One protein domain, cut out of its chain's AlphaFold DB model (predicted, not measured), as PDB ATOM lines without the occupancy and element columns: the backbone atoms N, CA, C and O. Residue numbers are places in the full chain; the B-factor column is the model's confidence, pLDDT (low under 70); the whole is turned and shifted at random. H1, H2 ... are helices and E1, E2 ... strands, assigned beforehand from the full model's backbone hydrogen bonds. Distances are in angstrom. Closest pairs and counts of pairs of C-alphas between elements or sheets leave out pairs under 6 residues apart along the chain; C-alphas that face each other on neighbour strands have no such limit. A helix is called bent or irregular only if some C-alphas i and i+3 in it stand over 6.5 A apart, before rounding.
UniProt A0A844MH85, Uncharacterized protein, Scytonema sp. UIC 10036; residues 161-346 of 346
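What this domain is: This is residues 161 to 346 of the 346 residues of an uncharacterized protein of Scytonema sp. UIC 10036 (UniProt A0A844MH85). Two groups of crossed helices are joined by the bent helix H4: H1, H2 and H3 with arm H4a make one group, and H5, H6 and H7 with arm H4b make the other. The small hairpin of E1 and E2 sits with E2 next to H5, H8 packs on H4b, and the loop around Arg 179 lies at one end of the longest axis, with H7 across the other. The printed part has 186 residues, with eight named helices and two antiparallel strands in the order H1 to H7, E1, E2, H8; its class is mostly helix. It is compact, with a radius of gyration of the C-alphas of 17.2 A and spans of 55 by 37 by 32 A.

How they stand to each other: Start at the hairpin of E1, residues 319 to 322, and E2, residues 328 to 331, where N 320 and O 330 are within hydrogen-bond range at 2.8 A. From E2, look to H5, residues 256 to 268: the closest C-alphas, of Thr 330 and Leu 265, are 7.3 A apart. H7, residues 295 to 311, touches residues 257 to 261 of H5, about perpendicular at 80 degrees, closest at the C-alphas of Ala 305 and Ala 258, 4.4 A. H6, residues 275 to 281, touches H7 at Ile 275 and Leu 302, their closest C-alphas, 6.7 A. H4, residues 226 to 251, was assigned as one helix by its hydrogen bonds but is bent: C-alphas 236 and 239 are 7.9 A apart, and its arms H4a, residues 226 to 236, and H4b, residues 239 to 251, stand about perpendicular at 74 degrees. H4b and H5 form a helical hairpin, their closest C-alphas those of Phe 245 and Glu 259, 5.9 A. H8, residues 333 to 344, touches H4b at Ile 339 and Ala 241, their closest C-alphas, 5.8 A. H2, residues 189 to 198, touches H4a at a shallow tilt of 28 degrees, closest at C-alphas 191 and 226, 5.2 A. H3, residues 203 to 220, touches H4a, closest at C-alphas 213 and 229, 6.2 A. H1, residues 162 to 174, touches H2 with residues 162 to 166 alone, closest at C-alphas 162 and 196, 5.5 A. Every O i to N i+4 pair is within hydrogen-bond range in H1, H2, H4a, H4b, H5, H7 and H8, against 11 of 14 in H3 and 2 of 3 in H6.

Where its parts are: Find C-alpha 162 at (24.127, 8.515, 34.693); H1 runs 18.7 A from there. H3 spans 26.2 A and H7 24.5 A. H8 ends at C-alpha 344, (45.525, 12.526, 23.979).

The domain as a whole: The C-alphas of Arg 179 and Val 311 are the two farthest apart, 55.9 A. The printed part has no cut; the links H1 to H2 and H6 to H7 are long. Look for pLDDT under 70 at residues 173 to 184, 219 to 222, 286 and 344 to 346.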
ATOM      1  N   SER A 161      27.319   4.982  35.975       88.81
ATOM      2  CA  SER A 161      25.980   5.236  35.476       88.81
ATOM      3  C   SER A 161      25.686   6.744  35.452       88.81
ATOM      4  O   SER A 161      26.278   7.519  36.204       88.81
ATOM      5  N   PRO A 162      24.714   7.179  34.635       87.25
ATOM      6  CA  PRO A 162      24.127   8.515  34.693       87.25
ATOM      7  C   PRO A 162      23.967   9.137  36.082       87.25
ATOM      8  O   PRO A 162      24.356  10.281  36.309       87.25
ATOM      9  N   GLN A 163      23.385   8.362  36.995       89.25
ATOM     10  CA  GLN A 163      23.070   8.797  38.346       89.25
ATOM     11  C   GLN A 163      24.348   8.943  39.179       89.25
ATOM     12  O   GLN A 163      24.518   9.942  39.869       89.25
ATOM     13  N   GLU A 164      25.288   8.004  39.042       91.88
ATOM     14  CA  GLU A 164      26.586   8.079  39.717       91.88
ATOM     15  C   GLU A 164      27.434   9.256  39.211       91.88
ATOM     16  O   GLU A 164      28.155   9.862  39.997       91.88
ATOM     17  N   VAL A 165      27.338   9.639  37.931       90.31
ATOM     18  CA  VAL A 165      28.000  10.858  37.421       90.31
ATOM     19  C   VAL A 165      27.419  12.112  38.078       90.31
ATOM     20  O   VAL A 165      28.177  12.998  38.478       90.31
ATOM     21  N   LYS A 166      26.090  12.188  38.220       89.44
ATOM     22  CA  LYS A 166      25.421  13.301  38.910       89.44
ATOM     23  C   LYS A 166      25.896  13.409  40.359       89.44
ATOM     24  O   LYS A 166      26.386  14.461  40.766       89.44
ATOM     25  N   GLU A 167      25.863  12.300  41.093       88.44
ATOM     26  CA  GLU A 167      26.342  12.221  42.479       88.44
ATOM     27  C   GLU A 167      27.834  12.559  42.599       88.44
ATOM     28  O   GLU A 167      28.249  13.242  43.539       88.44
ATOM     29  N   TYR A 168      28.651  12.139  41.630       88.12
ATOM     30  CA  TYR A 168      30.076  12.454  41.579       88.12
ATOM     31  C   TYR A 168      30.321  13.966  41.475       88.12
ATOM     32  O   TYR A 168      31.115  14.520  42.242       88.12
ATOM     33  N   ILE A 169      29.616  14.652  40.569       86.88
ATOM     34  CA  ILE A 169      29.719  16.108  40.385       86.88
ATOM     35  C   ILE A 169      29.198  16.851  41.628       86.88
ATOM     36  O   ILE A 169      29.848  17.779  42.113       86.88
ATOM     37  N   GLU A 170      28.072  16.420  42.202       82.50
ATOM     38  CA  GLU A 170      27.502  16.994  43.432       82.50
ATOM     39  C   GLU A 170      28.437  16.831  44.646       82.50
ATOM     40  O   GLU A 170      28.646  17.767  45.425       82.50
ATOM     41  N   THR A 171      29.075  15.667  44.787       79.00
ATOM     42  CA  THR A 171      30.055  15.392  45.852       79.00
ATOM     43  C   THR A 171      31.309  16.254  45.692       79.00
ATOM     44  O   THR A 171      31.837  16.810  46.660       79.00
ATOM     45  N   LYS A 172      31.790  16.435  44.458       76.19
ATOM     46  CA  LYS A 172      32.911  17.341  44.169       76.19
ATOM     47  C   LYS A 172      32.568  18.794  44.497       76.19
ATOM     48  O   LYS A 172      33.396  19.490  45.071       76.19
ATOM     49  N   ASN A 173      31.338  19.223  44.229       69.69
ATOM     50  CA  ASN A 173      30.862  20.552  44.607       69.69
ATOM     51  C   ASN A 173      30.759  20.746  46.131       69.69
ATOM     52  O   ASN A 173      31.055  21.831  46.627       69.69
ATOM     53  N   SER A 174      30.358  19.718  46.885       58.88
ATOM     54  CA  SER A 174      30.192  19.809  48.346       58.88
ATOM     55  C   SER A 174      31.499  19.656  49.132       58.88
ATOM     56  O   SER A 174      31.670  20.311  50.160       58.88
ATOM     57  N   SER A 175      32.457  18.863  48.647       56.03
ATOM     58  CA  SER A 175      33.757  18.629  49.312       56.03
ATOM     59  C   SER A 175      34.701  19.845  49.347       56.03
ATOM     60  O   SER A 175      35.692  19.829  50.074       56.03
ATOM     61  N   VAL A 176      34.380  20.928  48.630       52.59
ATOM     62  CA  VAL A 176      35.176  22.174  48.572       52.59
ATOM     63  C   VAL A 176      34.704  23.237  49.589       52.59
ATOM     64  O   VAL A 176      35.287  24.312  49.711       52.59
ATOM     65  N   THR A 177      33.718  22.923  50.434       43.62
ATOM     66  CA  THR A 177      33.054  23.878  51.348       43.62
ATOM     67  C   THR A 177      33.844  24.317  52.595       43.62
ATOM     68  O   THR A 177      33.246  24.791  53.559       43.62
ATOM     69  N   LEU A 178      35.183  24.251  52.608       44.03
ATOM     70  CA  LEU A 178      35.957  24.820  53.725       44.03
ATOM     71  C   LEU A 178      36.347  26.292  53.563       44.03
ATOM     72  O   LEU A 178      36.634  26.912  54.585       44.03
ATOM     73  N   ARG A 179      36.299  26.898  52.366       38.47
ATOM     74  CA  ARG A 179      36.381  28.365  52.188       38.47
ATOM     75  C   ARG A 179      35.677  28.793  50.891       38.47
ATOM     76  O   ARG A 179      36.131  28.412  49.821       38.47
ATOM     77  N   THR A 180      34.662  29.658  51.011       40.62
ATOM     78  CA  THR A 180      33.875  30.369  49.964       40.62
ATOM     79  C   THR A 180      32.729  29.607  49.275       40.62
ATOM     80  O   THR A 180      32.849  28.424  48.985       40.62
ATOM     81  N   ASP A 181      31.627  30.323  48.996       43.03
ATOM     82  CA  ASP A 181      30.392  29.913  48.287       43.03
ATOM     83  C   ASP A 181      30.599  29.491  46.809       43.03
ATOM     84  O   ASP A 181      29.676  29.519  45.994       43.03
ATOM     85  N   ASN A 182      31.811  29.089  46.429       44.25
ATOM     86  CA  ASN A 182      32.149  28.729  45.060       44.25
ATOM     87  C   ASN A 182      31.872  27.239  44.827       44.25
ATOM     88  O   ASN A 182      32.686  26.377  45.156       44.25
ATOM     89  N   ARG A 183      30.717  26.927  44.223       51.53
ATOM     90  CA  ARG A 183      30.523  25.633  43.546       51.53
ATOM     91  C   ARG A 183      31.595  25.509  42.457       51.53
ATOM     92  O   ARG A 183      31.762  26.443  41.682       51.53
ATOM     93  N   VAL A 184      32.286  24.371  42.377       60.03
ATOM     94  CA  VAL A 184      33.287  24.121  41.320       60.03
ATOM     95  C   VAL A 184      32.604  24.023  39.949       60.03
ATOM     96  O   VAL A 184      33.146  24.497  38.960       60.03
ATOM     97  N   TYR A 185      31.388  23.465  39.905       71.50
ATOM     98  CA  TYR A 185      30.586  23.260  38.698       71.50
ATOM     99  C   TYR A 185      29.095  23.569  38.954       71.50
ATOM    100  O   TYR A 185      28.330  22.662  39.302       71.50
ATOM    101  N   PRO A 186      28.629  24.825  38.824       75.50
ATOM    102  CA  PRO A 186      27.221  25.199  38.978       75.50
ATOM    103  C   PRO A 186      26.412  24.866  37.709       75.50
ATOM    104  O   PRO A 186      25.847  25.749  37.066       75.50
ATOM    105  N   PHE A 187      26.398  23.594  37.317       84.69
ATOM    106  CA  PHE A 187      25.704  23.128  36.118       84.69
ATOM    107  C   PHE A 187      24.243  22.777  36.401       84.69
ATOM    108  O   PHE A 187      23.930  22.175  37.430       84.69
ATOM    109  N   ASP A 188      23.370  23.128  35.459       86.00
ATOM    110  CA  ASP A 188      21.976  22.693  35.460       86.00
ATOM    111  C   ASP A 188      21.876  21.188  35.145       86.00
ATOM    112  O   ASP A 188      22.788  20.592  34.563       86.00
ATOM    113  N   GLU A 189      20.754  20.561  35.505       87.06
ATOM    114  CA  GLU A 189      20.554  19.110  35.358       87.06
ATOM    115  C   GLU A 189      20.756  18.622  33.915       87.06
ATOM    116  O   GLU A 189      21.410  17.606  33.693       87.06
ATOM    117  N   GLU A 190      20.298  19.393  32.925       89.38
ATOM    118  CA  GLU A 190      20.473  19.062  31.506       89.38
ATOM    119  C   GLU A 190      21.949  19.031  31.074       89.38
ATOM    120  O   GLU A 190      22.339  18.235  30.217       89.38
ATOM    121  N   VAL A 191      22.790  19.878  31.677       90.44
ATOM    122  CA  VAL A 191      24.235  19.906  31.411       90.44
ATOM    123  C   VAL A 191      24.920  18.723  32.081       90.44
ATOM    124  O   VAL A 191      25.798  18.110  31.477       90.44
ATOM    125  N   ILE A 192      24.504  18.354  33.293       89.94
ATOM    126  CA  ILE A 192      25.003  17.150  33.969       89.94
ATOM    127  C   ILE A 192      24.649  15.899  33.155       89.94
ATOM    128  O   ILE A 192      25.507  15.041  32.941       89.94
ATOM    129  N   ASP A 193      23.421  15.814  32.642       89.81
ATOM    130  CA  ASP A 193      23.000  14.719  31.770       89.81
ATOM    131  C   ASP A 193      23.821  14.660  30.481       89.81
ATOM    132  O   ASP A 193      24.239  13.574  30.069       89.81
ATOM    133  N   PHE A 194      24.103  15.816  29.875       91.94
ATOM    134  CA  PHE A 194      25.015  15.923  28.742       91.94
ATOM    135  C   PHE A 194      26.415  15.400  29.091       91.94
ATOM    136  O   PHE A 194      26.915  14.510  28.404       91.94
ATOM    137  N   VAL A 195      27.024  15.869  30.188       92.75
ATOM    138  CA  VAL A 195      28.352  15.417  30.647       92.75
ATOM    139  C   VAL A 195      28.370  13.908  30.868       92.75
ATOM    140  O   VAL A 195      29.311  13.235  30.449       92.75
ATOM    141  N   ALA A 196      27.332  13.350  31.488       91.25
ATOM    142  CA  ALA A 196      27.227  11.918  31.732       91.25
ATOM    143  C   ALA A 196      27.204  11.096  30.433       91.25
ATOM    144  O   ALA A 196      27.785  10.014  30.394       91.25
ATOM    145  N   VAL A 197      26.577  11.607  29.369       89.69
ATOM    146  CA  VAL A 197      26.590  10.962  28.048       89.69
ATOM    147  C   VAL A 197      27.953  11.096  27.391       89.69
ATOM    148  O   VAL A 197      28.561  10.089  27.044       89.69
ATOM    149  N   VAL A 198      28.456  12.324  27.235       91.50
ATOM    150  CA  VAL A 198      29.666  12.558  26.436       91.50
ATOM    151  C   VAL A 198      30.945  12.058  27.105       91.50
ATOM    152  O   VAL A 198      31.922  11.790  26.420       91.50
ATOM    153  N   SER A 199      30.956  11.892  28.430       90.50
ATOM    154  CA  SER A 199      32.066  11.255  29.156       90.50
ATOM    155  C   SER A 199      32.030   9.728  29.107       90.50
ATOM    156  O   SER A 199      32.987   9.077  29.531       90.50
ATOM    157  N   GLY A 200      30.905   9.146  28.683       86.50
ATOM    158  CA  GLY A 200      30.637   7.720  28.800       86.50
ATOM    159  C   GLY A 200      30.769   7.178  30.228       86.50
ATOM    160  O   GLY A 200      31.159   6.027  30.411       86.50
ATOM    161  N   GLY A 201      30.543   8.013  31.249       86.19
ATOM    162  CA  GLY A 201      30.669   7.624  32.656       86.19
ATOM    163  C   GLY A 201      32.104   7.417  33.152       86.19
ATOM    164  O   GLY A 201      32.304   6.936  34.265       86.19
ATOM    165  N   VAL A 202      33.130   7.744  32.364       87.12
ATOM    166  CA  VAL A 202      34.529   7.592  32.793       87.12
ATOM    167  C   VAL A 202      34.918   8.788  33.674       87.12
ATOM    168  O   VAL A 202      34.940   9.909  33.164       87.12
ATOM    169  N   PRO A 203      35.293   8.604  34.960       87.12
ATOM    170  CA  PRO A 203      35.518   9.721  35.887       87.12
ATOM    171  C   PRO A 203      36.528  10.761  35.390       87.12
ATOM    172  O   PRO A 203      36.292  11.958  35.506       87.12
ATOM    173  N   ARG A 204      37.624  10.314  34.762       85.00
ATOM    174  CA  ARG A 204      38.622  11.213  34.162       85.00
ATOM    175  C   ARG A 204      38.008  12.105  33.078       85.00
ATOM    176  O   ARG A 204      38.302  13.291  33.032       85.00
ATOM    177  N   PHE A 205      37.150  11.555  32.218       89.75
ATOM    178  CA  PHE A 205      36.492  12.330  31.164       89.75
ATOM    179  C   PHE A 205      35.399  13.235  31.727       89.75
ATOM    180  O   PHE A 205      35.268  14.362  31.259       89.75
ATOM    181  N   VAL A 206      34.674  12.794  32.763       90.75
ATOM    182  CA  VAL A 206      33.747  13.655  33.515       90.75
ATOM    183  C   VAL A 206      34.486  14.894  34.018       90.75
ATOM    184  O   VAL A 206      34.051  16.007  33.735       90.75
ATOM    185  N   GLU A 207      35.623  14.720  34.701       88.50
ATOM    186  CA  GLU A 207      36.420  15.840  35.213       88.50
ATOM    187  C   GLU A 207      36.922  16.749  34.085       88.50
ATOM    188  O   GLU A 207      36.701  17.957  34.146       88.50
ATOM    189  N   THR A 208      37.520  16.187  33.030       88.69
ATOM    190  CA  THR A 208      38.022  16.964  31.884       88.69
ATOM    191  C   THR A 208      36.922  17.793  31.222       88.69
ATOM    192  O   THR A 208      37.130  18.968  30.922       88.69
ATOM    193  N   ILE A 209      35.743  17.207  30.990       91.06
ATOM    194  CA  ILE A 209      34.622  17.918  30.368       91.06
ATOM    195  C   ILE A 209      34.090  18.991  31.319       91.06
ATOM    196  O   ILE A 209      33.872  20.116  30.886       91.06
ATOM    197  N   CYS A 210      33.927  18.691  32.611       90.44
ATOM    198  CA  CYS A 210      33.467  19.685  33.580       90.44
ATOM    199  C   CYS A 210      34.419  20.889  33.654       90.44
ATOM    200  O   CYS A 210      33.960  22.027  33.615       90.44
ATOM    201  N   GLN A 211      35.734  20.652  33.689       88.12
ATOM    202  CA  GLN A 211      36.745  21.715  33.660       88.12
ATOM    203  C   GLN A 211      36.671  22.536  32.375       88.12
ATOM    204  O   GLN A 211      36.709  23.761  32.430       88.12
ATOM    205  N   LEU A 212      36.530  21.868  31.227       89.44
ATOM    206  CA  LEU A 212      36.393  22.520  29.928       89.44
ATOM    207  C   LEU A 212      35.163  23.438  29.881       89.44
ATOM    208  O   LEU A 212      35.262  24.578  29.436       89.44
ATOM    209  N   LEU A 213      34.008  22.948  30.337       89.44
ATOM    210  CA  LEU A 213      32.771  23.728  30.366       89.44
ATOM    211  C   LEU A 213      32.864  24.896  31.352       89.44
ATOM    212  O   LEU A 213      32.392  25.990  31.055       89.44
ATOM    213  N   TRP A 214      33.482  24.674  32.514       85.62
ATOM    214  CA  TRP A 214      33.615  25.698  33.544       85.62
ATOM    215  C   TRP A 214      34.587  26.809  33.164       85.62
ATOM    216  O   TRP A 214      34.263  27.970  33.379       85.62
ATOM    217  N   ALA A 215      35.728  26.486  32.549       82.69
ATOM    218  CA  ALA A 215      36.715  27.482  32.129       82.69
ATOM    219  C   ALA A 215      36.122  28.546  31.186       82.69
ATOM    220  O   ALA A 215      36.525  29.705  31.227       82.69
ATOM    221  N   GLU A 216      35.133  28.171  30.373       76.31
ATOM    222  CA  GLU A 216      34.427  29.105  29.491       76.31
ATOM    223  C   GLU A 216      33.355  29.932  30.236       76.31
ATOM    224  O   GLU A 216      33.064  31.064  29.855       76.31
ATOM    225  N   ALA A 217      32.761  29.386  31.304       74.50
ATOM    226  CA  ALA A 217      31.706  30.044  32.085       74.50
ATOM    227  C   ALA A 217      32.237  30.950  33.201       74.50
ATOM    228  O   ALA A 217      31.590  31.945  33.547       74.50
ATOM    229  N   GLU A 218      33.397  30.614  33.766       70.75
ATOM    230  CA  GLU A 218      34.015  31.286  34.909       70.75
ATOM    231  C   GLU A 218      34.104  32.817  34.731       70.75
ATOM    232  O   GLU A 218      33.694  33.529  35.653       70.75
ATOM    233  N   PRO A 219      34.502  33.368  33.559       68.94
ATOM    234  CA  PRO A 219      34.569  34.818  33.364       68.94
ATOM    235  C   PRO A 219      33.212  35.527  33.479       68.94
ATOM    236  O   PRO A 219      33.160  36.716  33.786       68.94
ATOM    237  N   SER A 220      32.116  34.807  33.220       66.38
ATOM    238  CA  SER A 220      30.746  35.330  33.252       66.38
ATOM    239  C   SER A 220      30.013  35.091  34.576       66.38
ATOM    240  O   SER A 220      28.957  35.683  34.782       66.38
ATOM    241  N   GLN A 221      30.559  34.262  35.480       63.56
ATOM    242  CA  GLN A 221      29.934  33.850  36.751       63.56
ATOM    243  C   GLN A 221      28.485  33.330  36.619       63.56
ATOM    244  O   GLN A 221      27.700  33.397  37.565       63.56
ATOM    245  N   THR A 222      28.112  32.795  35.456       65.31
ATOM    246  CA  THR A 222      26.769  32.257  35.177       65.31
ATOM    247  C   THR A 222      26.805  30.753  34.927       65.31
ATOM    248  O   THR A 222      27.842  30.207  34.547       65.31
ATOM    249  N   SER A 223      25.665  30.072  35.104       70.06
ATOM    250  CA  SER A 223      25.522  28.682  34.658       70.06
ATOM    251  C   SER A 223      25.645  28.595  33.131       70.06
ATOM    252  O   SER A 223      25.241  29.496  32.393       70.06
ATOM    253  N   VAL A 224      26.248  27.509  32.643       80.25
ATOM    254  CA  VAL A 224      26.381  27.236  31.205       80.25
ATOM    255  C   VAL A 224      25.075  26.622  30.719       80.25
ATOM    256  O   VAL A 224      24.611  25.651  31.303       80.25
ATOM    257  N   SER A 225      24.489  27.129  29.633       87.38
ATOM    258  CA  SER A 225      23.331  26.465  29.021       87.38
ATOM    259  C   SER A 225      23.732  25.158  28.327       87.38
ATOM    260  O   SER A 225      24.881  24.989  27.902       87.38
ATOM    261  N   LEU A 226      22.782  24.239  28.126       88.56
ATOM    262  CA  LEU A 226      23.026  22.999  27.379       88.56
ATOM    263  C   LEU A 226      23.604  23.267  25.981       88.56
ATOM    264  O   LEU A 226      24.569  22.626  25.570       88.56
ATOM    265  N   GLU A 227      23.062  24.249  25.264       86.75
ATOM    266  CA  GLU A 227      23.520  24.566  23.908       86.75
ATOM    267  C   GLU A 227      24.945  25.129  23.890       86.75
ATOM    268  O   GLU A 227      25.761  24.778  23.035       86.75
ATOM    269  N   THR A 228      25.286  25.945  24.889       86.69
ATOM    270  CA  THR A 228      26.658  26.429  25.062       86.69
ATOM    271  C   THR A 228      27.599  25.269  25.379       86.69
ATOM    272  O   THR A 228      28.677  25.184  24.793       86.69
ATOM    273  N   SER A 229      27.161  24.327  26.219       90.06
ATOM    274  CA  SER A 229      27.936  23.133  26.575       90.06
ATOM    275  C   SER A 229      28.227  22.255  25.358       90.06
ATOM    276  O   SER A 229      29.383  21.905  25.108       90.06
ATOM    277  N   ARG A 230      27.204  21.983  24.534       90.19
ATOM    278  CA  ARG A 230      27.346  21.268  23.254       90.19
ATOM    279  C   ARG A 230      28.346  21.945  22.337       90.19
ATOM    280  O   ARG A 230      29.197  21.273  21.757       90.19
ATOM    281  N   ARG A 231      28.271  23.273  22.219       86.69
ATOM    282  CA  ARG A 231      29.171  24.057  21.372       86.69
ATOM    283  C   ARG A 231      30.617  23.991  21.864       86.69
ATOM    284  O   ARG A 231      31.497  23.738  21.046       86.69
ATOM    285  N   ILE A 232      30.866  24.186  23.161       88.81
ATOM    286  CA  ILE A 232      32.214  24.128  23.759       88.81
ATOM    287  C   ILE A 232      32.830  22.744  23.547       88.81
ATOM    288  O   ILE A 232      33.936  22.623  23.011       88.81
ATOM    289  N   PHE A 233      32.093  21.699  23.931       90.56
ATOM    290  CA  PHE A 233      32.528  20.317  23.770       90.56
ATOM    291  C   PHE A 233      32.805  20.013  22.298       90.56
ATOM    292  O   PHE A 233      33.913  19.624  21.935       90.56
ATOM    293  N   SER A 234      31.842  20.285  21.421       87.44
ATOM    294  CA  SER A 234      31.993  19.986  20.002       87.44
ATOM    295  C   SER A 234      33.151  20.757  19.386       87.44
ATOM    296  O   SER A 234      33.925  20.169  18.656       87.44
ATOM    297  N   ASN A 235      33.346  22.038  19.692       87.50
ATOM    298  CA  ASN A 235      34.491  22.786  19.162       87.50
ATOM    299  C   ASN A 235      35.835  22.208  19.624       87.50
ATOM    300  O   ASN A 235      36.789  22.209  18.853       87.50
ATOM    301  N   SER A 236      35.894  21.679  20.846       89.06
ATOM    302  CA  SER A 236      37.114  21.088  21.403       89.06
ATOM    303  C   SER A 236      37.430  19.706  20.832       89.06
ATOM    304  O   SER A 236      38.596  19.320  20.797       89.06
ATOM    305  N   TYR A 237      36.408  18.955  20.408       89.94
ATOM    306  CA  TYR A 237      36.561  17.560  19.982       89.94
ATOM    307  C   TYR A 237      36.199  17.283  18.514       89.94
ATOM    308  O   TYR A 237      36.427  16.172  18.044       89.94
ATOM    309  N   ARG A 238      35.679  18.267  17.764       87.81
ATOM    310  CA  ARG A 238      35.150  18.076  16.400       87.81
ATOM    311  C   ARG A 238      36.171  17.494  15.446       87.81
ATOM    312  O   ARG A 238      35.849  16.518  14.795       87.81
ATOM    313  N   ALA A 239      37.375  18.055  15.378       88.19
ATOM    314  CA  ALA A 239      38.382  17.576  14.431       88.19
ATOM    315  C   ALA A 239      38.705  16.085  14.646       88.19
ATOM    316  O   ALA A 239      38.885  15.338  13.689       88.19
ATOM    317  N   TYR A 240      38.719  15.642  15.906       90.94
ATOM    318  CA  TYR A 240      38.964  14.247  16.270       90.94
ATOM    319  C   TYR A 240      37.745  13.360  15.989       90.94
ATOM    320  O   TYR A 240      37.901  12.250  15.490       90.94
ATOM    321  N   ALA A 241      36.535  13.858  16.257       91.12
ATOM    322  CA  ALA A 241      35.292  13.164  15.933       91.12
ATOM    323  C   ALA A 241      35.103  13.000  14.415       91.12
ATOM    324  O   ALA A 241      34.781  11.911  13.955       91.12
ATOM    325  N   GLU A 242      35.361  14.045  13.628       90.31
ATOM    326  CA  GLU A 242      35.298  14.016  12.163       90.31
ATOM    327  C   GLU A 242      36.312  13.026  11.586       90.31
ATOM    328  O   GLU A 242      35.952  12.209  10.738       90.31
ATOM    329  N   ALA A 243      37.556  13.038  12.082       91.44
ATOM    330  CA  ALA A 243      38.567  12.061  11.686       91.44
ATOM    331  C   ALA A 243      38.113  10.625  12.002       91.44
ATOM    332  O   ALA A 243      38.098   9.778  11.107       91.44
ATOM    333  N   TYR A 244      37.656  10.381  13.235       93.00
ATOM    334  CA  TYR A 244      37.157   9.076  13.674       93.00
ATOM    335  C   TYR A 244      35.979   8.587  12.822       93.00
ATOM    336  O   TYR A 244      35.991   7.464  12.320       93.00
ATOM    337  N   PHE A 245      34.961   9.423  12.604       93.56
ATOM    338  CA  PHE A 245      33.788   9.025  11.826       93.56
ATOM    339  C   PHE A 245      34.088   8.877  10.330       93.56
ATOM    340  O   PHE A 245      33.481   8.022   9.684       93.56
ATOM    341  N   SER A 246      35.046   9.627   9.781       92.94
ATOM    342  CA  SER A 246      35.538   9.420   8.415       92.94
ATOM    343  C   SER A 246      36.259   8.072   8.279       92.94
ATOM    344  O   SER A 246      35.996   7.322   7.335       92.94
ATOM    345  N   GLU A 247      37.129   7.712   9.226       92.81
ATOM    346  CA  GLU A 247      37.774   6.391   9.259       92.81
ATOM    347  C   GLU A 247      36.748   5.264   9.409       92.81
ATOM    348  O   GLU A 247      36.812   4.259   8.690       92.81
ATOM    349  N   LEU A 248      35.755   5.455  10.281       91.88
ATOM    350  CA  LEU A 248      34.659   4.514  10.477       91.88
ATOM    351  C   LEU A 248      33.843   4.338   9.192       91.88
ATOM    352  O   LEU A 248      33.520   3.204   8.825       91.88
ATOM    353  N   ARG A 249      33.553   5.439   8.481       93.38
ATOM    354  CA  ARG A 249      32.862   5.430   7.186       93.38
ATOM    355  C   ARG A 249      33.635   4.615   6.160       93.38
ATOM    356  O   ARG A 249      33.034   3.782   5.487       93.38
ATOM    357  N   ILE A 250      34.940   4.838   6.038       92.81
ATOM    358  CA  ILE A 250      35.788   4.124   5.076       92.81
ATOM    359  C   ILE A 250      35.833   2.632   5.420       92.81
ATOM    360  O   ILE A 250      35.516   1.798   4.572       92.81
ATOM    361  N   SER A 251      36.144   2.306   6.675       91.75
ATOM    362  CA  SER A 251      36.309   0.926   7.150       91.75
ATOM    363  C   SER A 251      35.032   0.102   7.005       91.75
ATOM    364  O   SER A 251      35.082  -1.073   6.656       91.75
ATOM    365  N   ASN A 252      33.872   0.734   7.204       90.25
ATOM    366  CA  ASN A 252      32.574   0.072   7.129       90.25
ATOM    367  C   ASN A 252      31.820   0.361   5.824       90.25
ATOM    368  O   ASN A 252      30.661  -0.032   5.702       90.25
ATOM    369  N   SER A 253      32.438   1.006   4.829       91.44
ATOM    370  CA  SER A 253      31.782   1.381   3.563       91.44
ATOM    371  C   SER A 253      30.425   2.079   3.769       91.44
ATOM    372  O   SER A 253      29.427   1.695   3.154       91.44
ATOM    373  N   LEU A 254      30.374   3.052   4.683       93.31
ATOM    374  CA  LEU A 254      29.161   3.816   4.984       93.31
ATOM    375  C   LEU A 254      28.997   5.005   4.024       93.31
ATOM    376  O   LEU A 254      29.953   5.482   3.402       93.31
ATOM    377  N   SER A 255      27.774   5.513   3.911       94.31
ATOM    378  CA  SER A 255      27.467   6.717   3.143       94.31
ATOM    379  C   SER A 255      27.922   8.001   3.846       94.31
ATOM    380  O   SER A 255      28.167   8.041   5.053       94.31
ATOM    381  N   ASN A 256      27.990   9.096   3.085       92.81
ATOM    382  CA  ASN A 256      28.248  10.423   3.649       92.81
ATOM    383  C   ASN A 256      27.089  10.873   4.560       92.81
ATOM    384  O   ASN A 256      27.306  11.579   5.539       92.81
ATOM    385  N   GLU A 257      25.856  10.450   4.258       93.25
ATOM    386  CA  GLU A 257      24.686  10.657   5.108       93.25
ATOM    387  C   GLU A 257      24.875  10.002   6.481       93.25
ATOM    388  O   GLU A 257      24.521  10.606   7.493       93.25
ATOM    389  N   ALA A 258      25.418   8.781   6.521       93.75
ATOM    390  CA  ALA A 258      25.700   8.065   7.759       93.75
ATOM    391  C   ALA A 258      26.773   8.780   8.591       93.75
ATOM    392  O   ALA A 258      26.554   9.029   9.773       93.75
ATOM    393  N   GLU A 259      27.879   9.202   7.978       94.19
ATOM    394  CA  GLU A 259      28.909   9.994   8.666       94.19
ATOM    395  C   GLU A 259      28.349  11.317   9.218       94.19
ATOM    396  O   GLU A 259      28.594  11.672  10.372       94.19
ATOM    397  N   ALA A 260      27.543  12.036   8.434       91.75
ATOM    398  CA  ALA A 260      26.923  13.282   8.879       91.75
ATOM    399  C   ALA A 260      25.909  13.064  10.013       91.75
ATOM    400  O   ALA A 260      25.828  13.873  10.940       91.75
ATOM    401  N   PHE A 261      25.152  11.965   9.965       93.44
ATOM    402  CA  PHE A 261      24.250  11.553  11.038       93.44
ATOM    403  C   PHE A 261      25.016  11.295  12.341       93.44
ATOM    404  O   PHE A 261      24.599  11.774  13.395       93.44
ATOM    405  N   LEU A 262      26.147  10.588  12.265       93.44
ATOM    406  CA  LEU A 262      26.999  10.299  13.416       93.44
ATOM    407  C   LEU A 262      27.581  11.593  14.008       93.44
ATOM    408  O   LEU A 262      27.444  11.843  15.203       93.44
ATOM    409  N   ASN A 263      28.119  12.482  13.176       92.06
ATOM    410  CA  ASN A 263      28.614  13.780  13.640       92.06
ATOM    411  C   ASN A 263      27.517  14.619  14.325       92.06
ATOM    412  O   ASN A 263      27.765  15.245  15.358       92.06
ATOM    413  N   LEU A 264      26.287  14.614  13.797       91.62
ATOM    414  CA  LEU A 264      25.173  15.371  14.382       91.62
ATOM    415  C   LEU A 264      24.710  14.768  15.711       91.62
ATOM    416  O   LEU A 264      24.410  15.494  16.661       91.62
ATOM    417  N   LEU A 265      24.699  13.437  15.807       92.06
ATOM    418  CA  LEU A 265      24.439  12.738  17.059       92.06
ATOM    419  C   LEU A 265      25.518  13.065  18.108       92.06
ATOM    420  O   LEU A 265      25.187  13.237  19.280       92.06
ATOM    421  N   PHE A 266      26.776  13.241  17.693       92.06
ATOM    422  CA  PHE A 266      27.901  13.522  18.593       92.06
ATOM    423  C   PHE A 266      27.760  14.928  19.157       92.06
ATOM    424  O   PHE A 266      27.816  15.119  20.370       92.06
ATOM    425  N   PHE A 267      27.455  15.887  18.279       89.44
ATOM    426  CA  PHE A 267      27.142  17.258  18.662       89.44
ATOM    427  C   PHE A 267      25.978  17.339  19.654       89.44
ATOM    428  O   PHE A 267      26.015  18.133  20.594       89.44
ATOM    429  N   SER A 268      24.943  16.511  19.471       89.38
ATOM    430  CA  SER A 268      23.785  16.513  20.367       89.38
ATOM    431  C   SER A 268      24.159  16.183  21.815       89.38
ATOM    432  O   SER A 268      23.541  16.728  22.734       89.38
ATOM    433  N   GLY A 269      25.130  15.276  22.009       84.19
ATOM    434  CA  GLY A 269      25.576  14.740  23.298       84.19
ATOM    435  C   GLY A 269      24.459  14.335  24.264       84.19
ATOM    436  O   GLY A 269      24.678  14.303  25.468       84.19
ATOM    437  N   GLY A 270      23.242  14.092  23.773       80.81
ATOM    438  CA  GLY A 270      22.077  13.840  24.613       80.81
ATOM    439  C   GLY A 270      21.664  12.377  24.570       80.81
ATOM    440  O   GLY A 270      21.809  11.718  23.540       80.81
ATOM    441  N   ARG A 271      21.066  11.879  25.657       76.38
ATOM    442  CA  ARG A 271      20.508  10.520  25.682       76.38
ATOM    443  C   ARG A 271      19.363  10.408  24.689       76.38
ATOM    444  O   ARG A 271      18.459  11.237  24.715       76.38
ATOM    445  N   LYS A 272      19.364   9.337  23.891       88.06
ATOM    446  CA  LYS A 272      18.206   8.888  23.109       88.06
ATOM    447  C   LYS A 272      17.631   9.992  22.214       88.06
ATOM    448  O   LYS A 272      16.522  10.477  22.420       88.06
ATOM    449  N   GLN A 273      18.372  10.369  21.179       91.31
ATOM    450  CA  GLN A 273      17.899  11.324  20.182       91.31
ATOM    451  C   GLN A 273      16.961  10.676  19.178       91.31
ATOM    452  O   GLN A 273      17.257   9.607  18.664       91.31
ATOM    453  N   THR A 274      15.854  11.335  18.846       92.00
ATOM    454  CA  THR A 274      15.055  10.978  17.666       92.00
ATOM    455  C   THR A 274      15.526  11.768  16.445       92.00
ATOM    456  O   THR A 274      16.199  12.789  16.579       92.00
ATOM    457  N   ILE A 275      15.097  11.371  15.242       90.81
ATOM    458  CA  ILE A 275      15.302  12.185  14.028       90.81
ATOM    459  C   ILE A 275      14.739  13.601  14.201       90.81
ATOM    460  O   ILE A 275      15.345  14.557  13.733       90.81
ATOM    461  N   GLN A 276      13.606  13.745  14.892       90.75
ATOM    462  CA  GLN A 276      13.008  15.050  15.158       90.75
ATOM    463  C   GLN A 276      13.914  15.916  16.038       90.75
ATOM    464  O   GLN A 276      14.085  17.093  15.740       90.75
ATOM    465  N   ASN A 277      14.544  15.334  17.059       90.31
ATOM    466  CA  ASN A 277      15.487  16.061  17.905       90.31
ATOM    467  C   ASN A 277      16.741  16.472  17.119       90.31
ATOM    468  O   ASN A 277      17.234  17.579  17.265       90.31
ATOM    469  N   LEU A 278      17.263  15.591  16.263       90.38
ATOM    470  CA  LEU A 278      18.441  15.915  15.454       90.38
ATOM    471  C   LEU A 278      18.136  17.017  14.429       90.38
ATOM    472  O   LEU A 278      18.985  17.863  14.165       90.38
ATOM    473  N   LEU A 279      16.913  17.055  13.890       89.62
ATOM    474  CA  LEU A 279      16.483  18.108  12.968       89.62
ATOM    475  C   LEU A 279      16.513  19.499  13.602       89.62
ATOM    476  O   LEU A 279      16.886  20.444  12.913       89.62
ATOM    477  N   THR A 280      16.170  19.638  14.886       87.94
ATOM    478  CA  THR A 280      16.215  20.943  15.566       87.94
ATOM    479  C   THR A 280      17.642  21.418  15.832       87.94
ATOM    480  O   THR A 280      17.860  22.611  16.010       87.94
ATOM    481  N   LEU A 281      18.618  20.505  15.830       83.56
ATOM    482  CA  LEU A 281      20.031  20.810  16.063       83.56
ATOM    483  C   LEU A 281      20.793  21.171  14.787       83.56
ATOM    484  O   LEU A 281      21.918  21.649  14.872       83.56
ATOM    485  N   LYS A 282      20.212  20.969  13.597       76.88
ATOM    486  CA  LYS A 282      20.916  21.210  12.324       76.88
ATOM    487  C   LYS A 282      21.409  22.655  12.173       76.88
ATOM    488  O   LYS A 282      22.415  22.879  11.514       76.88
ATOM    489  N   ASP A 283      20.692  23.613  12.764       74.75
ATOM    490  CA  ASP A 283      20.971  25.046  12.618       74.75
ATOM    491  C   ASP A 283      22.005  25.546  13.634       74.75
ATOM    492  O   ASP A 283      22.681  26.545  13.392       74.75
ATOM    493  N   SER A 284      22.153  24.848  14.761       75.75
ATOM    494  CA  SER A 284      23.171  25.144  15.770       75.75
ATOM    495  C   SER A 284      24.421  24.272  15.633       75.75
ATOM    496  O   SER A 284      25.473  24.588  16.195       75.75
ATOM    497  N   CYS A 285      24.334  23.205  14.838       73.44
ATOM    498  CA  CYS A 285      25.428  22.302  14.555       73.44
ATOM    499  C   CYS A 285      26.221  22.754  13.315       73.44
ATOM    500  O   CYS A 285      25.674  22.818  12.214       73.44
ATOM    501  N   PRO A 286      27.533  22.999  13.431       67.56
ATOM    502  CA  PRO A 286      28.357  23.450  12.313       67.56
ATOM    503  C   PRO A 286      28.838  22.286  11.426       67.56
ATOM    504  O   PRO A 286      30.022  22.181  11.105       67.56
ATOM    505  N   ILE A 287      27.931  21.385  11.048       73.62
ATOM    506  CA  ILE A 287      28.217  20.296  10.108       73.62
ATOM    507  C   ILE A 287      27.881  20.774   8.700       73.62
ATOM    508  O   ILE A 287      26.712  20.916   8.334       73.62
ATOM    509  N   ALA A 288      28.916  20.953   7.875       75.56
ATOM    510  CA  ALA A 288      28.773  21.493   6.523       75.56
ATOM    511  C   ALA A 288      27.851  20.669   5.607       75.56
ATOM    512  O   ALA A 288      27.264  21.203   4.669       75.56
ATOM    513  N   TYR A 289      27.679  19.377   5.902       81.94
ATOM    514  CA  TYR A 289      26.854  18.458   5.119       81.94
ATOM    515  C   TYR A 289      25.376  18.876   5.004       81.94
ATOM    516  O   TYR A 289      24.718  18.543   4.014       81.94
ATOM    517  N   PHE A 290      24.845  19.593   6.001       80.88
ATOM    518  CA  PHE A 290      23.441  20.015   6.031       80.88
ATOM    519  C   PHE A 290      23.216  21.459   5.557       80.88
ATOM    520  O   PHE A 290      22.071  21.904   5.480       80.88
ATOM    521  N   TYR A 291      24.278  22.191   5.209       82.94
ATOM    522  CA  TYR A 291      24.169  23.593   4.814       82.94
ATOM    523  C   TYR A 291      23.397  23.765   3.501       82.94
ATOM    524  O   TYR A 291      23.649  23.083   2.510       82.94
ATOM    525  N   GLY A 292      22.449  24.707   3.500       81.50
ATOM    526  CA  GLY A 292      21.619  25.034   2.336       81.50
ATOM    527  C   GLY A 292      20.508  24.027   2.023       81.50
ATOM    528  O   GLY A 292      19.802  24.217   1.035       81.50
ATOM    529  N   LEU A 293      20.335  22.979   2.837       86.38
ATOM    530  CA  LEU A 293      19.243  22.018   2.688       86.38
ATOM    531  C   LEU A 293      17.993  22.478   3.437       86.38
ATOM    532  O   LEU A 293      18.075  22.973   4.564       86.38
ATOM    533  N   ASP A 294      16.827  22.244   2.841       89.44
ATOM    534  CA  ASP A 294      15.560  22.407   3.549       89.44
ATOM    535  C   ASP A 294      15.314  21.259   4.548       89.44
ATOM    536  O   ASP A 294      15.964  20.208   4.531       89.44
ATOM    537  N   GLU A 295      14.352  21.448   5.449       89.44
ATOM    538  CA  GLU A 295      14.055  20.468   6.495       89.44
ATOM    539  C   GLU A 295      13.624  19.100   5.937       89.44
ATOM    540  O   GLU A 295      14.003  18.065   6.493       89.44
ATOM    541  N   GLN A 296      12.875  19.057   4.827       93.00
ATOM    542  CA  GLN A 296      12.430  17.795   4.231       93.00
ATOM    543  C   GLN A 296      13.614  17.007   3.665       93.00
ATOM    544  O   GLN A 296      13.692  15.789   3.848       93.00
ATOM    545  N   GLN A 297      14.560  17.700   3.035       92.50
ATOM    546  CA  GLN A 297      15.799  17.124   2.527       92.50
ATOM    547  C   GLN A 297      16.668  16.580   3.662       92.50
ATOM    548  O   GLN A 297      17.128  15.437   3.584       92.50
ATOM    549  N   VAL A 298      16.859  17.349   4.739       90.44
ATOM    550  CA  VAL A 298      17.622  16.886   5.911       90.44
ATOM    551  C   VAL A 298      16.941  15.671   6.536       90.44
ATOM    552  O   VAL A 298      17.585  14.648   6.766       90.44
ATOM    553  N   LYS A 299      15.620  15.723   6.726       93.19
ATOM    554  CA  LYS A 299      14.833  14.614   7.275       93.19
ATOM    555  C   LYS A 299      14.959  13.355   6.427       93.19
ATOM    556  O   LYS A 299      15.105  12.262   6.975       93.19
ATOM    557  N   TYR A 300      14.908  13.479   5.104       93.56
ATOM    558  CA  TYR A 300      15.114  12.352   4.200       93.56
ATOM    559  C   TYR A 300      16.504  11.728   4.389       93.56
ATOM    560  O   TYR A 300      16.608  10.515   4.584       93.56
ATOM    561  N   ARG A 301      17.562  12.551   4.416       93.06
ATOM    562  CA  ARG A 301      18.946  12.084   4.594       93.06
ATOM    563  C   ARG A 301      19.165  11.404   5.944       93.06
ATOM    564  O   ARG A 301      19.733  10.317   5.980       93.06
ATOM    565  N   LEU A 302      18.649  11.973   7.035       92.69
ATOM    566  CA  LEU A 302      18.756  11.371   8.369       92.69
ATOM    567  C   LEU A 302      18.002  10.030   8.461       92.69
ATOM    568  O   LEU A 302      18.495   9.080   9.066       92.69
ATOM    569  N   ASN A 303      16.833   9.907   7.821       92.75
ATOM    570  CA  ASN A 303      16.099   8.635   7.766       92.75
ATOM    571  C   ASN A 303      16.830   7.566   6.941       92.75
ATOM    572  O   ASN A 303      16.819   6.385   7.310       92.75
ATOM    573  N   LYS A 304      17.462   7.971   5.833       93.50
ATOM    574  CA  LYS A 304      18.291   7.095   4.998       93.50
ATOM    575  C   LYS A 304      19.498   6.585   5.790       93.50
ATOM    576  O   LYS A 304      19.637   5.372   5.923       93.50
ATOM    577  N   ALA A 305      20.266   7.490   6.398       93.12
ATOM    578  CA  ALA A 305      21.394   7.168   7.274       93.12
ATOM    579  C   ALA A 305      20.991   6.211   8.398       93.12
ATOM    580  O   ALA A 305      21.596   5.161   8.580       93.12
ATOM    581  N   SER A 306      19.899   6.511   9.106       91.12
ATOM    582  CA  SER A 306      19.423   5.626  10.167       91.12
ATOM    583  C   SER A 306      19.084   4.220   9.665       91.12
ATOM    584  O   SER A 306      19.237   3.252  10.410       91.12
ATOM    585  N   SER A 307      18.500   4.105   8.473       90.94
ATOM    586  CA  SER A 307      18.120   2.803   7.923       90.94
ATOM    587  C   SER A 307      19.354   2.006   7.518       90.94
ATOM    588  O   SER A 307      19.408   0.815   7.792       90.94
ATOM    589  N   GLU A 308      20.355   2.673   6.951       92.69
ATOM    590  CA  GLU A 308      21.653   2.084   6.630       92.69
ATOM    591  C   GLU A 308      22.377   1.567   7.878       92.69
ATOM    592  O   GLU A 308      22.692   0.382   7.945       92.69
ATOM    593  N   LEU A 309      22.558   2.417   8.897       90.81
ATOM    594  CA  LEU A 309      23.276   2.057  10.127       90.81
ATOM    595  C   LEU A 309      22.625   0.891  10.889       90.81
ATOM    596  O   LEU A 309      23.309   0.169  11.600       90.81
ATOM    597  N   ARG A 310      21.311   0.687  10.731       87.50
ATOM    598  CA  ARG A 310      20.571  -0.430  11.344       87.50
ATOM    599  C   ARG A 310      20.775  -1.768  10.654       87.50
ATOM    600  O   ARG A 310      20.646  -2.802  11.294       87.50
ATOM    601  N   VAL A 311      20.955  -1.742   9.339       87.75
ATOM    602  CA  VAL A 311      21.103  -2.959   8.529       87.75
ATOM    603  C   VAL A 311      22.569  -3.393   8.486       87.75
ATOM    604  O   VAL A 311      22.868  -4.513   8.085       87.75
ATOM    605  N   LYS A 312      23.487  -2.518   8.907       87.94
ATOM    606  CA  LYS A 312      24.906  -2.822   8.983       87.94
ATOM    607  C   LYS A 312      25.183  -3.770  10.154       87.94
ATOM    608  O   LYS A 312      24.954  -3.410  11.306       87.94
ATOM    609  N   GLU A 313      25.663  -4.970   9.835       81.38
ATOM    610  CA  GLU A 313      26.119  -5.945  10.830       81.38
ATOM    611  C   GLU A 313      27.200  -5.331  11.735       81.38
ATOM    612  O   GLU A 313      27.983  -4.487  11.291       81.38
ATOM    613  N   ASP A 314      27.192  -5.720  13.013       79.88
ATOM    614  CA  ASP A 314      28.153  -5.322  14.053       79.88
ATOM    615  C   ASP A 314      28.285  -3.809  14.315       79.88
ATOM    616  O   ASP A 314      29.243  -3.347  14.945       79.88
ATOM    617  N   PHE A 315      27.317  -3.002  13.870       85.94
ATOM    618  CA  PHE A 315      27.346  -1.552  14.081       85.94
ATOM    619  C   PHE A 315      26.850  -1.121  15.478       85.94
ATOM    620  O   PHE A 315      27.035   0.024  15.898       85.94
ATOM    621  N   GLU A 316      26.277  -2.054  16.237       83.88
ATOM    622  CA  GLU A 316      25.790  -1.879  17.614       83.88
ATOM    623  C   GLU A 316      26.884  -1.520  18.630       83.88
ATOM    624  O   GLU A 316      26.600  -0.881  19.641       83.88
ATOM    625  N   GLN A 317      28.148  -1.845  18.340       87.06
ATOM    626  CA  GLN A 317      29.286  -1.427  19.168       87.06
ATOM    627  C   GLN A 317      29.531   0.091  19.130       87.06
ATOM    628  O   GLN A 317      30.159   0.633  20.041       87.06
ATOM    629  N   TYR A 318      29.018   0.787  18.108       90.06
ATOM    630  CA  TYR A 318      29.152   2.237  17.948       90.06
ATOM    631  C   TYR A 318      27.874   2.977  18.344       90.06
ATOM    632  O   TYR A 318      27.944   4.048  18.945       90.06
ATOM    633  N   ILE A 319      26.699   2.427  18.018       90.94
ATOM    634  CA  ILE A 319      25.412   3.106  18.207       90.94
ATOM    635  C   ILE A 319      24.376   2.214  18.896       90.94
ATOM    636  O   ILE A 319      24.070   1.110  18.454       90.94
ATOM    637  N   GLU A 320      23.759   2.743  19.948       89.81
ATOM    638  CA  GLU A 320      22.635   2.113  20.634       89.81
ATOM    639  C   GLU A 320      21.312   2.568  20.012       89.81
ATOM    640  O   GLU A 320      21.079   3.769  19.832       89.81
ATOM    641  N   ILE A 321      20.420   1.617  19.718       89.25
ATOM    642  CA  ILE A 321      19.127   1.875  19.071       89.25
ATOM    643  C   ILE A 321      17.991   1.354  19.950       89.25
ATOM    644  O   ILE A 321      17.976   0.191  20.342       89.25
ATOM    645  N   PHE A 322      17.006   2.209  20.232       87.62
ATOM    646  CA  PHE A 322      15.923   1.908  21.171       87.62
ATOM    647  C   PHE A 322      14.532   1.949  20.531       87.62
ATOM    648  O   PHE A 322      14.243   2.800  19.685       87.62
ATOM    649  N   GLY A 323      13.641   1.097  21.054       82.25
ATOM    650  CA  GLY A 323      12.196   1.142  20.820       82.25
ATOM    651  C   GLY A 323      11.739   0.665  19.438       82.25
ATOM    652  O   GLY A 323      12.522   0.224  18.599       82.25
ATOM    653  N   GLN A 324      10.426   0.759  19.209       77.88
ATOM    654  CA  GLN A 324       9.805   0.600  17.894       77.88
ATOM    655  C   GLN A 324       9.381   1.989  17.399       77.88
ATOM    656  O   GLN A 324       8.835   2.755  18.184       77.88
ATOM    657  N   LYS A 325       9.686   2.302  16.127       79.56
ATOM    658  CA  LYS A 325       9.470   3.586  15.414       79.56
ATOM    659  C   LYS A 325       8.553   4.611  16.142       79.56
ATOM    660  O   LYS A 325       7.372   4.314  16.307       79.56
ATOM    661  N   PRO A 326       9.015   5.848  16.436       80.81
ATOM    662  CA  PRO A 326      10.307   6.418  16.058       80.81
ATOM    663  C   PRO A 326      11.448   5.828  16.887       80.81
ATOM    664  O   PRO A 326      11.330   5.635  18.092       80.81
ATOM    665  N   TYR A 327      12.560   5.535  16.218       85.62
ATOM    666  CA  TYR A 327      13.757   5.069  16.904       85.62
ATOM    667  C   TYR A 327      14.421   6.223  17.647       85.62
ATOM    668  O   TYR A 327      14.383   7.376  17.199       85.62
ATOM    669  N   MET A 328      15.058   5.872  18.756       91.06
ATOM    670  CA  MET A 328      15.974   6.749  19.469       91.06
ATOM    671  C   MET A 328      17.397   6.205  19.378       91.06
ATOM    672  O   MET A 328      17.578   4.986  19.365       91.06
ATOM    673  N   TYR A 329      18.378   7.107  19.359       91.00
ATOM    674  CA  TYR A 329      19.794   6.789  19.181       91.00
ATOM    675  C   TYR A 329      20.651   7.400  20.286       91.00
ATOM    676  O   TYR A 329      20.413   8.536  20.699       91.00
ATOM    677  N   THR A 330      21.682   6.677  20.705       90.81
ATOM    678  CA  THR A 330      22.759   7.201  21.554       90.81
ATOM    679  C   THR A 330      24.078   6.599  21.086       90.81
ATOM    680  O   THR A 330      24.099   5.472  20.595       90.81
ATOM    681  N   PHE A 331      25.177   7.332  21.228       91.50
ATOM    682  CA  PHE A 331      26.499   6.741  21.056       91.50
ATOM    683  C   PHE A 331      26.890   5.867  22.233       91.50
ATOM    684  O   PHE A 331      26.592   6.199  23.379       91.50
ATOM    685  N   THR A 332      27.594   4.778  21.942       89.00
ATOM    686  CA  THR A 332      28.218   3.971  22.987       89.00
ATOM    687  C   THR A 332      29.392   4.726  23.611       89.00
ATOM    688  O   THR A 332      30.012   5.603  23.001       89.00
ATOM    689  N   ASN A 333      29.755   4.347  24.836       83.50
ATOM    690  CA  ASN A 333      30.898   4.939  25.539       83.50
ATOM    691  C   ASN A 333      32.230   4.700  24.805       83.50
ATOM    692  O   ASN A 333      33.170   5.476  24.982       83.50
ATOM    693  N   LEU A 334      32.309   3.644  23.986       85.88
ATOM    694  CA  LEU A 334      33.490   3.313  23.186       85.88
ATOM    695  C   LEU A 334      33.806   4.418  22.177       85.88
ATOM    696  O   LEU A 334      34.944   4.870  22.127       85.88
ATOM    697  N   VAL A 335      32.791   4.935  21.478       90.25
ATOM    698  CA  VAL A 335      32.957   6.035  20.512       90.25
ATOM    699  C   VAL A 335      33.589   7.254  21.175       90.25
ATOM    700  O   VAL A 335      34.569   7.809  20.679       90.25
ATOM    701  N   PHE A 336      33.065   7.663  22.333       89.19
ATOM    702  CA  PHE A 336      33.627   8.792  23.068       89.19
ATOM    703  C   PHE A 336      35.065   8.502  23.505       89.19
ATOM    704  O   PHE A 336      35.947   9.325  23.263       89.19
ATOM    705  N   LYS A 337      35.327   7.327  24.091       87.06
ATOM    706  CA  LYS A 337      36.667   6.915  24.534       87.06
ATOM    707  C   LYS A 337      37.692   6.956  23.400       87.06
ATOM    708  O   LYS A 337      38.800   7.448  23.622       87.06
ATOM    709  N   ASP A 338      37.336   6.479  22.214       88.38
ATOM    710  CA  ASP A 338      38.222   6.489  21.049       88.38
ATOM    711  C   ASP A 338      38.567   7.923  20.638       88.38
ATOM    712  O   ASP A 338      39.742   8.255  20.470       88.38
ATOM    713  N   ILE A 339      37.566   8.807  20.587       90.19
ATOM    714  CA  ILE A 339      37.751  10.230  20.268       90.19
ATOM    715  C   ILE A 339      38.632  10.930  21.320       90.19
ATOM    716  O   ILE A 339      39.541  11.682  20.959       90.19
ATOM    717  N   PHE A 340      38.421  10.672  22.619       86.69
ATOM    718  CA  PHE A 340      39.292  11.198  23.682       86.69
ATOM    719  C   PHE A 340      40.725  10.685  23.543       86.69
ATOM    720  O   PHE A 340      41.669  11.466  23.636       86.69
ATOM    721  N   THR A 341      40.896   9.386  23.295       80.94
ATOM    722  CA  THR A 341      42.218   8.763  23.150       80.94
ATOM    723  C   THR A 341      42.964   9.335  21.950       80.94
ATOM    724  O   THR A 341      44.161   9.595  22.034       80.94
ATOM    725  N   PHE A 342      42.261   9.573  20.842       79.75
ATOM    726  CA  PHE A 342      42.839  10.193  19.656       79.75
ATOM    727  C   PHE A 342      43.360  11.604  19.953       79.75
ATOM    728  O   PHE A 342      44.460  11.949  19.526       79.75
ATOM    729  N   ARG A 343      42.625  12.391  20.751       79.44
ATOM    730  CA  ARG A 343      43.089  13.702  21.224       79.44
ATOM    731  C   ARG A 343      44.337  13.601  22.103       79.44
ATOM    732  O   ARG A 343      45.224  14.422  21.945       79.44
ATOM    733  N   GLU A 344      44.398  12.649  23.034       69.62
ATOM    734  CA  GLU A 344      45.525  12.526  23.979       69.62
ATOM    735  C   GLU A 344      46.837  12.044  23.334       69.62
ATOM    736  O   GLU A 344      47.899  12.203  23.930       69.62
ATOM    737  N   ARG A 345      46.782  11.438  22.140       59.66
ATOM    738  CA  ARG A 345      47.974  10.994  21.392       59.66
ATOM    739  C   ARG A 345      48.708  12.127  20.662       59.66
ATOM    740  O   ARG A 345      49.848  11.913  20.252       59.66
ATOM    741  N   LEU A 346      48.047  13.266  20.455       49.19
ATOM    742  CA  LEU A 346      48.571  14.466  19.794       49.19
ATOM    743  C   LEU A 346      49.051  15.473  20.840       49.19
ATOM    744  O   LEU A 346      50.087  16.120  20.570       49.19
TER     745      LEU A 346